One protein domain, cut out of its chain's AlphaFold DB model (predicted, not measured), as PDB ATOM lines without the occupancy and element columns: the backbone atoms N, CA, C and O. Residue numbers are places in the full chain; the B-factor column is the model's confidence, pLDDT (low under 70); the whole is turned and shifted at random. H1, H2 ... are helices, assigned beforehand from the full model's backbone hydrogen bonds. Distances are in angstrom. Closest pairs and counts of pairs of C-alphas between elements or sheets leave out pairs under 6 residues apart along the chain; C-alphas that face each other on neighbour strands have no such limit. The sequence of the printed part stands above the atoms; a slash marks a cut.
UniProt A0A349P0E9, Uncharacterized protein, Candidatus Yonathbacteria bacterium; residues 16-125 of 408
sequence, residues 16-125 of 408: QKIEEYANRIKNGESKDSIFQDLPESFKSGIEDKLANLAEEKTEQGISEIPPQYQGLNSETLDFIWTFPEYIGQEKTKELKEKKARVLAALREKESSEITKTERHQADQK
ATOM      1  N   GLN A  16     591.170 260.920 481.539       77.56
ATOM      2  CA  GLN A  16     590.085 260.000 481.161       77.56
ATOM      3  C   GLN A  16     588.863 260.136 482.078       77.56
ATOM      4  O   GLN A  16     587.727 260.113 481.610       77.56
ATOM      5  N   LYS A  17     589.085 260.310 483.387       78.69
ATOM      6  CA  LYS A  17     587.993 260.520 484.348       78.69
ATOM      7  C   LYS A  17     587.347 261.891 484.203       78.69
ATOM      8  O   LYS A  17     586.130 261.997 484.308       78.69
ATOM      9  N   ILE A  18     588.143 262.931 483.947       84.50
ATOM     10  CA  ILE A  18     587.624 264.272 483.651       84.50
ATOM     11  C   ILE A  18     586.711 264.221 482.415       84.50
ATOM     12  O   ILE A  18     585.611 264.772 482.434       84.50
ATOM     13  N   GLU A  19     587.121 263.499 481.371       81.81
ATOM     14  CA  GLU A  19     586.329 263.313 480.153       81.81
ATOM     15  C   GLU A  19     585.056 262.481 480.382       81.81
ATOM     16  O   GLU A  19     583.985 262.843 479.890       81.81
ATOM     17  N   GLU A  20     585.131 261.402 481.163       83.56
ATOM     18  CA  GLU A  20     583.961 260.606 481.551       83.56
ATOM     19  C   GLU A  20     582.920 261.468 482.283       83.56
ATOM     20  O   GLU A  20     581.742 261.473 481.915       83.56
ATOM     21  N   TYR A  21     583.349 262.235 483.288       84.25
ATOM     22  CA  TYR A  21     582.458 263.080 484.081       84.25
ATOM     23  C   TYR A  21     581.856 264.233 483.273       84.25
ATOM     24  O   TYR A  21     580.656 264.488 483.387       84.25
ATOM     25  N   ALA A  22     582.634 264.874 482.395       83.00
ATOM     26  CA  ALA A  22     582.110 265.886 481.478       83.00
ATOM     27  C   ALA A  22     581.026 265.303 480.546       83.00
ATOM     28  O   ALA A  22     579.968 265.907 480.354       83.00
ATOM     29  N   ASN A  23     581.234 264.092 480.018       80.69
ATOM     30  CA  ASN A  23     580.255 263.421 479.160       80.69
ATOM     31  C   ASN A  23     578.985 262.996 479.914       80.69
ATOM     32  O   ASN A  23     577.886 263.082 479.368       80.69
ATOM     33  N   ARG A  24     579.105 262.571 481.173       80.38
ATOM     34  CA  ARG A  24     577.953 262.231 482.022       80.38
ATOM     35  C   ARG A  24     577.075 263.446 482.322       80.38
ATOM     36  O   ARG A  24     575.857 263.362 482.166       80.38
ATOM     37  N   ILE A  25     577.687 264.592 482.633       82.62
ATOM     38  CA  ILE A  25     576.970 265.867 482.806       82.62
ATOM     39  C   ILE A  25     576.266 266.265 481.501       82.62
ATOM     40  O   ILE A  25     575.081 266.594 481.507       82.62
ATOM     41  N   LYS A  26     576.951 266.148 480.356       78.62
ATOM     42  CA  LYS A  26     576.362 266.413 479.031       78.62
ATOM     43  C   LYS A  26     575.149 265.525 478.727       78.62
ATOM     44  O   LYS A  26     574.215 265.971 478.065       78.62
ATOM     45  N   ASN A  27     575.151 264.289 479.221       79.81
ATOM     46  CA  ASN A  27     574.068 263.326 479.032       79.81
ATOM     47  C   ASN A  27     572.932 263.463 480.066       79.81
ATOM     48  O   ASN A  27     572.032 262.624 480.087       79.81
ATOM     49  N   GLY A  28     572.939 264.524 480.883       72.69
ATOM     50  CA  GLY A  28     571.822 264.903 481.754       72.69
ATOM     51  C   GLY A  28     571.987 264.535 483.227       72.69
ATOM     52  O   GLY A  28     571.035 264.680 483.992       72.69
ATOM     53  N   GLU A  29     573.164 264.067 483.650       82.06
ATOM     54  CA  GLU A  29     573.449 263.857 485.070       82.06
ATOM     55  C   GLU A  29     573.749 265.193 485.771       82.06
ATOM     56  O   GLU A  29     574.405 266.075 485.213       82.06
ATOM     57  N   SER A  30     573.249 265.367 486.999       81.81
ATOM     58  CA  SER A  30     573.399 266.631 487.730       81.81
ATOM     59  C   SER A  30     574.867 266.935 488.033       81.81
ATOM     60  O   SER A  30     575.583 266.100 488.593       81.81
ATOM     61  N   LYS A  31     575.284 268.172 487.733       84.19
ATOM     62  CA  LYS A  31     576.619 268.699 488.044       84.19
ATOM     63  C   LYS A  31     576.949 268.553 489.534       84.19
ATOM     64  O   LYS A  31     578.031 268.082 489.869       84.19
ATOM     65  N   ASP A  32     575.988 268.840 490.409       78.38
ATOM     66  CA  ASP A  32     576.161 268.741 491.865       78.38
ATOM     67  C   ASP A  32     576.385 267.295 492.323       78.38
ATOM     68  O   ASP A  32     577.172 267.040 493.232       78.38
ATOM     69  N   SER A  33     575.740 266.333 491.652       81.75
ATOM     70  CA  SER A  33     575.910 264.906 491.938       81.75
ATOM     71  C   SER A  33     577.274 264.381 491.494       81.75
ATOM     72  O   SER A  33     577.811 263.478 492.126       81.75
ATOM     73  N   ILE A  34     577.824 264.915 490.401       82.81
ATOM     74  CA  ILE A  34     579.145 264.529 489.888       82.81
ATOM     75  C   ILE A  34     580.251 265.174 490.728       82.81
ATOM     76  O   ILE A  34     581.302 264.575 490.924       82.81
ATOM     77  N   PHE A  35     580.025 266.392 491.227       87.50
ATOM     78  CA  PHE A  35     581.035 267.170 491.951       87.50
ATOM     79  C   PHE A  35     581.174 266.760 493.417       87.50
ATOM     80  O   PHE A  35     582.123 267.178 494.088       87.50
ATOM     81  N   GLN A  36     580.248 265.944 493.917       81.31
ATOM     82  CA  GLN A  36     580.284 265.440 495.277       81.31
ATOM     83  C   GLN A  36     581.553 264.598 495.503       81.31
ATOM     84  O   GLN A  36     581.883 263.716 494.716       81.31
ATOM     85  N   ASP A  37     582.287 264.910 496.573       79.19
ATOM     86  CA  ASP A  37     583.531 264.242 496.987       79.19
ATOM     87  C   ASP A  37     584.713 264.325 495.993       79.19
ATOM     88  O   ASP A  37     585.734 263.656 496.182       79.19
ATOM     89  N   LEU A  38     584.633 265.185 494.966       83.44
ATOM     90  CA  LEU A  38     585.758 265.459 494.067       83.44
ATOM     91  C   LEU A  38     586.686 266.565 494.612       83.44
ATOM     92  O   LEU A  38     586.206 267.581 495.121       83.44
ATOM     93  N   PRO A  39     588.018 266.426 494.461       81.75
ATOM     94  CA  PRO A  39     588.964 267.515 494.710       81.75
ATOM     95  C   PRO A  39     588.720 268.711 493.779       81.75
ATOM     96  O   PRO A  39     588.358 268.520 492.617       81.75
ATOM     97  N   GLU A  40     589.007 269.934 494.235       73.81
ATOM     98  CA  GLU A  40     588.803 271.149 493.422       73.81
ATOM     99  C   GLU A  40     589.577 271.149 492.097       73.81
ATOM    100  O   GLU A  40     589.068 271.605 491.079       73.81
ATOM    101  N   SER A  41     590.768 270.543 492.059       73.19
ATOM    102  CA  SER A  41     591.526 270.388 490.812       73.19
ATOM    103  C   SER A  41     590.803 269.530 489.766       73.19
ATOM    104  O   SER A  41     590.936 269.781 488.570       73.19
ATOM    105  N   PHE A  42     590.009 268.543 490.193       78.25
ATOM    106  CA  PHE A  42     589.175 267.736 489.299       78.25
ATOM    107  C   PHE A  42     587.913 268.482 488.874       78.25
ATOM    108  O   PHE A  42     587.530 268.379 487.712       78.25
ATOM    109  N   LYS A  43     587.288 269.250 489.775       80.69
ATOM    110  CA  LYS A  43     586.125 270.079 489.430       80.69
ATOM    111  C   LYS A  43     586.490 271.120 488.376       80.69
ATOM    112  O   LYS A  43     585.850 271.140 487.330       80.69
ATOM    113  N   SER A  44     587.576 271.867 488.593       76.69
ATOM    114  CA  SER A  44     588.113 272.819 487.612       76.69
ATOM    115  C   SER A  44     588.391 272.139 486.271       76.69
ATOM    116  O   SER A  44     587.926 272.611 485.243       76.69
ATOM    117  N   GLY A  45     589.049 270.972 486.267       78.50
ATOM    118  CA  GLY A  45     589.320 270.239 485.027       78.50
ATOM    119  C   GLY A  45     588.058 269.783 484.274       78.50
ATOM    120  O   GLY A  45     588.036 269.805 483.044       78.50
ATOM    121  N   ILE A  46     586.995 269.388 484.985       81.81
ATOM    122  CA  ILE A  46     585.699 269.029 484.380       81.81
ATOM    123  C   ILE A  46     584.998 270.271 483.824       81.81
ATOM    124  O   ILE A  46     584.443 270.209 482.728       81.81
ATOM    125  N   GLU A  47     585.034 271.394 484.541       79.06
ATOM    126  CA  GLU A  47     584.475 272.665 484.072       79.06
ATOM    127  C   GLU A  47     585.200 273.183 482.829       79.06
ATOM    128  O   GLU A  47     584.539 273.523 481.848       79.06
ATOM    129  N   ASP A  48     586.533 273.136 482.818       78.94
ATOM    130  CA  ASP A  48     587.357 273.502 481.663       78.94
ATOM    131  C   ASP A  48     587.052 272.600 480.460       78.94
ATOM    132  O   ASP A  48     586.910 273.068 479.330       78.94
ATOM    133  N   LYS A  49     586.882 271.288 480.678       79.88
ATOM    134  CA  LYS A  49     586.527 270.353 479.601       79.88
ATOM    135  C   LYS A  49     585.110 270.585 479.077       79.88
ATOM    136  O   LYS A  49     584.900 270.495 477.870       79.88
ATOM    137  N   LEU A  50     584.147 270.894 479.946       77.88
ATOM    138  CA  LEU A  50     582.786 271.262 479.544       77.88
ATOM    139  C   LEU A  50     582.768 272.571 478.744       77.88
ATOM    140  O   LEU A  50     582.046 272.651 477.752       77.88
ATOM    141  N   ALA A  51     583.588 273.553 479.129       73.75
ATOM    142  CA  ALA A  51     583.766 274.795 478.383       73.75
ATOM    143  C   ALA A  51     584.386 274.537 477.000       73.75
ATOM    144  O   ALA A  51     583.823 274.964 475.998       73.75
ATOM    145  N   ASN A  52     585.460 273.743 476.920       70.50
ATOM    146  CA  ASN A  52     586.100 273.377 475.649       70.50
ATOM    147  C   ASN A  52     585.152 272.604 474.712       70.50
ATOM    148  O   ASN A  52     585.113 272.857 473.514       70.50
ATOM    149  N   LEU A  53     584.343 271.680 475.245       66.69
ATOM    150  CA  LEU A  53     583.344 270.947 474.454       66.69
ATOM    151  C   LEU A  53     582.210 271.851 473.948       66.69
ATOM    152  O   LEU A  53     581.640 271.591 472.885       66.69
ATOM    153  N   ALA A  54     581.852 272.885 474.713       59.88
ATOM    154  CA  ALA A  54     580.910 273.902 474.265       59.88
ATOM    155  C   ALA A  54     581.535 274.772 473.158       59.88
ATOM    156  O   ALA A  54     580.887 275.007 472.138       59.88
ATOM    157  N   GLU A  55     582.803 275.167 473.305       60.22
ATOM    158  CA  GLU A  55     583.562 275.912 472.293       60.22
ATOM    159  C   GLU A  55     583.701 275.125 470.981       60.22
ATOM    160  O   GLU A  55     583.338 275.653 469.935       60.22
ATOM    161  N   GLU A  56     584.071 273.840 471.012       59.94
ATOM    162  CA  GLU A  56     584.159 272.983 469.813       59.94
ATOM    163  C   GLU A  56     582.819 272.873 469.062       59.94
ATOM    164  O   GLU A  56     582.767 272.943 467.831       59.94
ATOM    165  N   LYS A  57     581.704 272.721 469.788       60.25
ATOM    166  CA  LYS A  57     580.360 272.658 469.189       60.25
ATOM    167  C   LYS A  57     579.950 274.004 468.579       60.25
ATOM    168  O   LYS A  57     579.287 274.043 467.542       60.25
ATOM    169  N   THR A  58     580.361 275.094 469.217       59.84
ATOM    170  CA  THR A  58     580.107 276.464 468.769       59.84
ATOM    171  C   THR A  58     580.924 276.781 467.516       59.84
ATOM    172  O   THR A  58     580.381 277.288 466.537       59.84
ATOM    173  N   GLU A  59     582.198 276.389 467.479       62.09
ATOM    174  CA  GLU A  59     583.072 276.521 466.310       62.09
ATOM    175  C   GLU A  59     582.575 275.700 465.116       62.09
ATOM    176  O   GLU A  59     582.548 276.206 463.991       62.09
ATOM    177  N   GLN A  60     582.091 274.475 465.347       61.16
ATOM    178  CA  GLN A  60     581.442 273.678 464.302       61.16
ATOM    179  C   GLN A  60     580.194 274.376 463.746       61.16
ATOM    180  O   GLN A  60     580.031 274.436 462.527       61.16
ATOM    181  N   GLY A  61     579.355 274.969 464.601       63.16
ATOM    182  CA  GLY A  61     578.180 275.735 464.172       63.16
ATOM    183  C   GLY A  61     578.521 277.010 463.387       63.16
ATOM    184  O   GLY A  61     577.823 277.352 462.437       63.16
ATOM    185  N   ILE A  62     579.615 277.693 463.736       73.31
ATOM    186  CA  ILE A  62     580.076 278.937 463.088       73.31
ATOM    187  C   ILE A  62     580.816 278.657 461.767       73.31
ATOM    188  O   ILE A  62     580.819 279.501 460.870       73.31
ATOM    189  N   SER A  63     581.380 277.456 461.587       72.12
ATOM    190  CA  SER A  63     582.066 277.048 460.348       72.12
ATOM    191  C   SER A  63     581.165 277.053 459.102       72.12
ATOM    192  O   SER A  63     581.648 277.097 457.971       72.12
ATOM    193  N   GLU A  64     579.845 277.059 459.301       77.62
ATOM    194  CA  GLU A  64     578.846 277.113 458.238       77.62
ATOM    195  C   GLU A  64     578.573 278.535 457.700       77.62
ATOM    196  O   GLU A  64     577.819 278.666 456.726       77.62
ATOM    197  N   ILE A  65     579.166 279.582 458.299       78.12
ATOM    198  CA  ILE A  65     579.073 280.966 457.809       78.12
ATOM    199  C   ILE A  65     579.754 281.064 456.434       78.12
ATOM    200  O   ILE A  65     580.940 280.734 456.313       78.12
ATOM    201  N   PRO A  66     579.049 281.551 455.394       72.25
ATOM    202  CA  PRO A  66     579.657 281.802 454.095       72.25
ATOM    203  C   PRO A  66     580.896 282.706 454.216       72.25
ATOM    204  O   PRO A  66     580.841 283.681 454.965       72.25
ATOM    205  N   PRO A  67     581.993 282.446 453.478       67.12
ATOM    206  CA  PRO A  67     583.253 283.183 453.625       67.12
ATOM    207  C   PRO A  67     583.107 284.709 453.585       67.12
ATOM    208  O   PRO A  67     583.771 285.414 454.335       67.12
ATOM    209  N   GLN A  68     582.190 285.220 452.763       59.03
ATOM    210  CA  GLN A  68     581.907 286.649 452.630       59.03
ATOM    211  C   GLN A  68     581.287 287.306 453.877       59.03
ATOM    212  O   GLN A  68     581.202 288.529 453.934       59.03
ATOM    213  N   TYR A  69     580.833 286.516 454.851       73.88
ATOM    214  CA  TYR A  69     580.200 286.995 456.079       73.88
ATOM    215  C   TYR A  69     580.959 286.591 457.353       73.88
ATOM    216  O   TYR A  69     580.472 286.817 458.460       73.88
ATOM    217  N   GLN A  70     582.133 285.970 457.219       71.88
ATOM    218  CA  GLN A  70     582.943 285.579 458.371       71.88
ATOM    219  C   GLN A  70     583.440 286.809 459.146       71.88
ATOM    220  O   GLN A  70     583.791 287.828 458.558       71.88
ATOM    221  N   GLY A  71     583.476 286.698 460.477       69.62
ATOM    222  CA  GLY A  71     583.932 287.768 461.375       69.62
ATOM    223  C   GLY A  71     582.884 288.838 461.697       69.62
ATOM    224  O   GLY A  71     583.156 289.724 462.502       69.62
ATOM    225  N   LEU A  72     581.687 288.757 461.111       78.62
ATOM    226  CA  LEU A  72     580.571 289.627 461.472       78.62
ATOM    227  C   LEU A  72     579.904 289.143 462.758       78.62
ATOM    228  O   LEU A  72     579.785 287.938 462.975       78.62
ATOM    229  N   ASN A  73     579.432 290.086 463.577       84.38
ATOM    230  CA  ASN A  73     578.600 289.758 464.735       84.38
ATOM    231  C   ASN A  73     577.220 289.243 464.298       84.38
ATOM    232  O   ASN A  73     576.782 289.454 463.162       84.38
ATOM    233  N   SER A  74     576.523 288.573 465.209       84.50
ATOM    234  CA  SER A  74     575.262 287.895 464.942       84.50
ATOM    235  C   SER A  74     574.169 288.835 464.447       84.50
ATOM    236  O   SER A  74     573.420 288.466 463.548       84.50
ATOM    237  N   GLU A  75     574.097 290.061 464.959       82.25
ATOM    238  CA  GLU A  75     573.106 291.053 464.538       82.25
ATOM    239  C   GLU A  75     573.350 291.537 463.100       82.25
ATOM    240  O   GLU A  75     572.435 291.572 462.276       82.25
ATOM    241  N   THR A  76     574.605 291.838 462.768       80.56
ATOM    242  CA  THR A  76     575.032 292.263 461.427       80.56
ATOM    243  C   THR A  76     574.834 291.138 460.423       80.56
ATOM    244  O   THR A  76     574.288 291.349 459.338       80.56
ATOM    245  N   LEU A  77     575.234 289.922 460.803       82.50
ATOM    246  CA  LEU A  77     575.060 288.723 460.000       82.50
ATOM    247  C   LEU A  77     573.574 288.440 459.750       82.50
ATOM    248  O   LEU A  77     573.188 288.162 458.618       82.50
ATOM    249  N   ASP A  78     572.724 288.550 460.773       84.19
ATOM    250  CA  ASP A  78     571.279 288.366 460.625       84.19
ATOM    251  C   ASP A  78     570.659 289.418 459.694       84.19
ATOM    252  O   ASP A  78     569.739 289.129 458.915       84.19
ATOM    253  N   PHE A  79     571.198 290.634 459.716       77.44
ATOM    254  CA  PHE A  79     570.747 291.695 458.838       77.44
ATOM    255  C   PHE A  79     571.093 291.423 457.364       77.44
ATOM    256  O   PHE A  79     570.180 291.399 456.533       77.44
ATOM    257  N   ILE A  80     572.368 291.180 457.035       75.81
ATOM    258  CA  ILE A  80     572.819 291.103 455.632       75.81
ATOM    259  C   ILE A  80     572.683 289.716 455.006       75.81
ATOM    260  O   ILE A  80     572.533 289.614 453.785       75.81
ATOM    261  N   TRP A  81     572.730 288.645 455.806       78.81
ATOM    262  CA  TRP A  81     572.636 287.283 455.292       78.81
ATOM    263  C   TRP A  81     571.179 286.947 454.993       78.81
ATOM    264  O   TRP A  81     570.428 286.433 455.823       78.81
ATOM    265  N   THR A  82     570.759 287.306 453.793       67.62
ATOM    266  CA  THR A  82     569.390 287.175 453.303       67.62
ATOM    267  C   THR A  82     569.313 286.045 452.280       67.62
ATOM    268  O   THR A  82     570.320 285.650 451.687       67.62
ATOM    269  N   PHE A  83     568.129 285.447 452.143       65.00
ATOM    270  CA  PHE A  83     567.867 284.421 451.139       65.00
ATOM    271  C   PHE A  83     566.562 284.773 450.430       65.00
ATOM    272  O   PHE A  83     565.580 285.056 451.128       65.00
ATOM    273  N   PRO A  84     566.499 284.661 449.095       52.16
ATOM    274  CA  PRO A  84     565.238 284.815 448.387       52.16
ATOM    275  C   PRO A  84     564.243 283.745 448.861       52.16
ATOM    276  O   PRO A  84     564.621 282.604 449.150       52.16
ATOM    277  N   GLU A  85     562.956 284.093 448.955       49.62
ATOM    278  CA  GLU A  85     561.912 283.091 449.189       49.62
ATOM    279  C   GLU A  85     561.751 282.245 447.916       49.62
ATOM    280  O   GLU A  85     561.137 282.665 446.938       49.62
ATOM    281  N   TYR A  86     562.335 281.045 447.915       48.47
ATOM    282  CA  TYR A  86     562.184 280.083 446.827       48.47
ATOM    283  C   TYR A  86     560.772 279.487 446.833       48.47
ATOM    284  O   TYR A  86     560.224 279.167 447.891       48.47
ATOM    285  N   ILE A  87     560.232 279.248 445.634       39.12
ATOM    286  CA  ILE A  87     558.954 278.552 445.392       39.12
ATOM    287  C   ILE A  87     558.939 277.176 446.086       39.12
ATOM    288  O   ILE A  87     557.918 276.748 446.626       39.12
ATOM    289  N   GLY A  88     560.097 276.505 446.128       49.84
ATOM    290  CA  GLY A  88     560.320 275.315 446.943       49.84
ATOM    291  C   GLY A  88     560.397 275.668 448.427       49.84
ATOM    292  O   GLY A  88     561.457 276.062 448.920       49.84
ATOM    293  N   GLN A  89     559.285 275.486 449.143       56.69
ATOM    294  CA  GLN A  89     559.184 275.773 450.579       56.69
ATOM    295  C   GLN A  89     560.255 275.047 451.407       56.69
ATOM    296  O   GLN A  89     560.769 275.624 452.362       56.69
ATOM    297  N   GLU A  90     560.647 273.829 451.017       69.31
ATOM    298  CA  GLU A  90     561.672 273.043 451.718       69.31
ATOM    299  C   GLU A  90     563.068 273.665 451.627       69.31
ATOM    300  O   GLU A  90     563.742 273.793 452.643       69.31
ATOM    301  N   LYS A  91     563.481 274.144 450.446       66.81
ATOM    302  CA  LYS A  91     564.800 274.771 450.261       66.81
ATOM    303  C   LYS A  91     564.909 276.091 451.023       66.81
ATOM    304  O   LYS A  91     565.916 276.368 451.670       66.81
ATOM    305  N   THR A  92     563.850 276.901 450.978       65.88
ATOM    306  CA  THR A  92     563.761 278.136 451.772       65.88
ATOM    307  C   THR A  92     563.803 277.830 453.266       65.88
ATOM    308  O   THR A  92     564.471 278.536 454.021       65.88
ATOM    309  N   LYS A  93     563.110 276.772 453.702       73.38
ATOM    310  CA  LYS A  93     563.099 276.324 455.095       73.38
ATOM    311  C   LYS A  93     564.484 275.863 455.546       73.38
ATOM    312  O   LYS A  93     564.948 276.338 456.573       73.38
ATOM    313  N   GLU A  94     565.170 275.036 454.763       77.75
ATOM    314  CA  GLU A  94     566.508 274.528 455.087       77.75
ATOM    315  C   GLU A  94     567.535 275.661 455.232       77.75
ATOM    316  O   GLU A  94     568.283 275.699 456.208       77.75
ATOM    317  N   LEU A  95     567.537 276.633 454.312       76.38
ATOM    318  CA  LEU A  95     568.433 277.794 454.388       76.38
ATOM    319  C   LEU A  95     568.135 278.679 455.606       76.38
ATOM    320  O   LEU A  95     569.062 279.122 456.285       76.38
ATOM    321  N   LYS A  96     566.852 278.899 455.921       76.56
ATOM    322  CA  LYS A  96     566.437 279.649 457.117       76.56
ATOM    323  C   LYS A  96     566.826 278.917 458.402       76.56
ATOM    324  O   LYS A  96     567.357 279.547 459.311       76.56
ATOM    325  N   GLU A  97     566.621 277.604 458.473       82.94
ATOM    326  CA  GLU A  97     567.036 276.778 459.613       82.94
ATOM    327  C   GLU A  97     568.557 276.766 459.772       82.94
ATOM    328  O   GLU A  97     569.057 276.884 460.889       82.94
ATOM    329  N   LYS A  98     569.300 276.684 458.663       83.38
ATOM    330  CA  LYS A  98     570.759 276.790 458.664       83.38
ATOM    331  C   LYS A  98     571.212 278.126 459.245       83.38
ATOM    332  O   LYS A  98     571.966 278.138 460.212       83.38
ATOM    333  N   LYS A  99     570.706 279.243 458.716       84.19
ATOM    334  CA  LYS A  99     571.008 280.577 459.251       84.19
ATOM    335  C   LYS A  99     570.639 280.692 460.727       84.19
ATOM    336  O   LYS A  99     571.443 281.192 461.500       84.19
ATOM    337  N   ALA A 100     569.472 280.193 461.136       84.00
ATOM    338  CA  ALA A 100     569.044 280.231 462.531       84.00
ATOM    339  C   ALA A 100     570.004 279.469 463.459       84.00
ATOM    340  O   ALA A 100     570.352 279.985 464.519       84.00
ATOM    341  N   ARG A 101     570.483 278.280 463.057       84.31
ATOM    342  CA  ARG A 101     571.488 277.520 463.822       84.31
ATOM    343  C   ARG A 101     572.806 278.276 463.946       84.31
ATOM    344  O   ARG A 101     573.352 278.365 465.041       84.31
ATOM    345  N   VAL A 102     573.286 278.841 462.840       85.56
ATOM    346  CA  VAL A 102     574.532 279.618 462.810       85.56
ATOM    347  C   VAL A 102     574.428 280.860 463.693       85.56
ATOM    348  O   VAL A 102     575.319 281.121 464.494       85.56
ATOM    349  N   LEU A 103     573.321 281.599 463.599       85.94
ATOM    350  CA  LEU A 103     573.074 282.770 464.438       85.94
ATOM    351  C   LEU A 103     572.956 282.408 465.916       85.94
ATOM    352  O   LEU A 103     573.467 283.146 466.751       85.94
ATOM    353  N   ALA A 104     572.312 281.288 466.251       84.31
ATOM    354  CA  ALA A 104     572.229 280.817 467.629       84.31
ATOM    355  C   ALA A 104     573.620 280.497 468.199       84.31
ATOM    356  O   ALA A 104     573.949 280.982 469.276       84.31
ATOM    357  N   ALA A 105     574.453 279.769 467.447       82.38
ATOM    358  CA  ALA A 105     575.827 279.466 467.850       82.38
ATOM    359  C   ALA A 105     576.676 280.740 468.001       82.38
ATOM    360  O   ALA A 105     577.431 280.885 468.959       82.38
ATOM    361  N   LEU A 106     576.525 281.699 467.085       85.12
ATOM    362  CA  LEU A 106     577.257 282.962 467.138       85.12
ATOM    363  C   LEU A 106     576.826 283.829 468.333       85.12
ATOM    364  O   LEU A 106     577.683 284.369 469.023       85.12
ATOM    365  N   ARG A 107     575.523 283.892 468.641       86.81
ATOM    366  CA  ARG A 107     574.995 284.574 469.839       86.81
ATOM    367  C   ARG A 107     575.483 283.920 471.131       86.81
ATOM    368  O   ARG A 107     575.824 284.621 472.079       86.81
ATOM    369  N   GLU A 108     575.535 282.589 471.173       84.06
ATOM    370  CA  GLU A 108     576.081 281.844 472.312       84.06
ATOM    371  C   GLU A 108     577.558 282.196 472.527       84.06
ATOM    372  O   GLU A 108     577.936 282.587 473.636       84.06
ATOM    373  N   LYS A 109     578.364 282.195 471.455       82.56
ATOM    374  CA  LYS A 109     579.762 282.646 471.494       82.56
ATOM    375  C   LYS A 109     579.893 284.069 472.032       82.56
ATOM    376  O   LYS A 109     580.610 284.273 473.009       82.56
ATOM    377  N   GLU A 110     579.169 285.020 471.451       84.19
ATOM    378  CA  GLU A 110     579.188 286.432 471.857       84.19
ATOM    379  C   GLU A 110     578.813 286.595 473.337       84.19
ATOM    380  O   GLU A 110     579.507 287.279 474.086       84.19
ATOM    381  N   SER A 111     577.770 285.900 473.800       82.31
ATOM    382  CA  SER A 111     577.357 285.936 475.208       82.31
ATOM    383  C   SER A 111     578.416 285.355 476.156       82.31
ATOM    384  O   SER A 111     578.643 285.887 477.248       82.31
ATOM    385  N   SER A 112     579.115 284.296 475.731       78.50
ATOM    386  CA  SER A 112     580.200 283.695 476.504       78.50
ATOM    387  C   SER A 112     581.412 284.627 476.604       78.50
ATOM    388  O   SER A 112     582.008 284.744 477.673       78.50
ATOM    389  N   GLU A 113     581.742 285.348 475.530       80.06
ATOM    390  CA  GLU A 113     582.841 286.318 475.486       80.06
ATOM    391  C   GLU A 113     582.544 287.548 476.351       80.06
ATOM    392  O   GLU A 113     583.422 288.010 477.086       80.06
ATOM    393  N   ILE A 114     581.295 288.025 476.346       79.50
ATOM    394  CA  ILE A 114     580.822 289.068 477.267       79.50
ATOM    395  C   ILE A 114     580.978 288.590 478.714       79.50
ATOM    396  O   ILE A 114     581.638 289.256 479.505       79.50
ATOM    397  N   THR A 115     580.484 287.391 479.041       76.25
ATOM    398  CA  THR A 115     580.585 286.831 480.401       76.25
ATOM    399  C   THR A 115     582.043 286.675 480.852       76.25
ATOM    400  O   THR A 115     582.374 286.958 482.004       76.25
ATOM    401  N   LYS A 116     582.947 286.241 479.961       77.12
ATOM    402  CA  LYS A 116     584.392 286.151 480.244       77.12
ATOM    403  C   LYS A 116     584.993 287.530 480.519       77.12
ATOM    404  O   LYS A 116     585.786 287.675 481.446       77.12
ATOM    405  N   THR A 117     584.596 288.537 479.744       77.75
ATOM    406  CA  THR A 117     585.067 289.919 479.899       77.75
ATOM    407  C   THR A 117     584.573 290.526 481.214       77.75
ATOM    408  O   THR A 117     585.369 291.104 481.949       77.75
ATOM    409  N   GLU A 118     583.297 290.336 481.560       78.06
ATOM    410  CA  GLU A 118     582.711 290.791 482.827       78.06
ATOM    411  C   GLU A 118     583.376 290.129 484.037       78.06
ATOM    412  O   GLU A 118     583.711 290.813 485.002       78.06
ATOM    413  N   ARG A 119     583.642 288.815 483.974       74.88
ATOM    414  CA  ARG A 119     584.410 288.113 485.017       74.88
ATOM    415  C   ARG A 119     585.815 288.675 485.150       74.88
ATOM    416  O   ARG A 119     586.232 288.982 486.256       74.88
ATOM    417  N   HIS A 120     586.517 288.888 484.039       75.69
ATOM    418  CA  HIS A 120     587.860 289.457 484.088       75.69
ATOM    419  C   HIS A 120     587.872 290.868 484.695       75.69
ATOM    420  O   HIS A 120     588.777 291.201 485.455       75.69
ATOM    421  N   GLN A 121     586.861 291.689 484.401       79.81
ATOM    422  CA  GLN A 121     586.698 293.007 485.020       79.81
ATOM    423  C   GLN A 121     586.382 292.908 486.519       79.81
ATOM    424  O   GLN A 121     586.933 293.679 487.304       79.81
ATOM    425  N   ALA A 122     585.531 291.964 486.926       78.31
ATOM    426  CA  ALA A 122     585.231 291.710 488.333       78.31
ATOM    427  C   ALA A 122     586.481 291.249 489.101       78.31
ATOM    428  O   ALA A 122     586.797 291.829 490.138       78.31
ATOM    429  N   ASP A 123     587.240 290.304 488.544       75.31
ATOM    430  CA  ASP A 123     588.497 289.814 489.115       75.31
ATOM    431  C   ASP A 123     589.537 290.940 489.209       75.31
ATOM    432  O   ASP A 123     590.212 291.087 490.226       75.31
ATOM    433  N   GLN A 124     589.668 291.777 488.172       76.19
ATOM    434  CA  GLN A 124     590.559 292.941 488.210       76.19
ATOM    435  C   GLN A 124     590.175 293.905 489.333       76.19
ATOM    436  O   GLN A 124     591.059 294.391 490.038       76.19
ATOM    437  N   LYS A 125     588.878 294.151 489.526       80.94
ATOM    438  CA  LYS A 125     588.380 295.014 490.596       80.94
ATOM    439  C   LYS A 125     588.650 294.418 491.981       80.94
ATOM    440  O   LYS A 125     589.135 295.128 492.854       80.94
TER     441      LYS A 125
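Overview. This is residues 16 to 125 of the 408 residues of an uncharacterized protein of Candidatus Yonathbacteria bacterium (UniProt A0A349P0E9). One long straight helix, H5, is met near its middle by the last part of H3, and from there the first part of H3 and the last part of H5 spread apart as an open V. Short H4 folds back on the middle of H5, while H1 crosses the first part of H3, with the small H2 beside H1, far from H5. The 110 printed residues hold five named helices, H1 to H5 in chain order, and no named strand; the class is all helix. The whole is loose, with a radius of gyration of the C-alphas of 18.5 A, and spans 59 by 36 by 20 A.

Arrangement. H5, residues 89 to 125, touches H3, residues 40 to 62, closest at the C-alphas of Thr 58 and Ala 105, 5.3 A. They run opposite ways at a tilt of 37 degrees, only just steep. H4, residues 74 to 80, forms a helical hairpin with H5; their closest C-alphas are those of Ser 74 and Leu 103, 5.6 A. H1, residues 16 to 26, touches H3 at a steep tilt of 61 degrees, the same way, with the C-alphas of Ile 18 and Ile 46 5.2 A apart. H2, residues 31 to 35, only just touches H1, with 3 pairs of C-alphas within 8 A, the closest those of Ile 25 and Lys 31, 6.0 A. H1 and H5 are apart. In these five helices every O i to N i+4 pair is within hydrogen-bond range.

Along the chain. H5 is 53.1 A long, ending at C-alpha 125 (588.380, 295.014, 490.596). H3 is 32.5 A, H1 15.3 A from C-alpha 16 (590.085, 260.000, 481.161), H4 10.1 A and H2 6.1 A.

Size, cuts and confidence. The C-alphas farthest apart, of Asp 37 and Ile 87, are 58.9 A apart. The printed part has no cut; the link H3 to H4 is long. Residues 113 to 125 of H5 stand free. pLDDT is under 70 at 23 residues, among them 53 to 61 and 82 to 92.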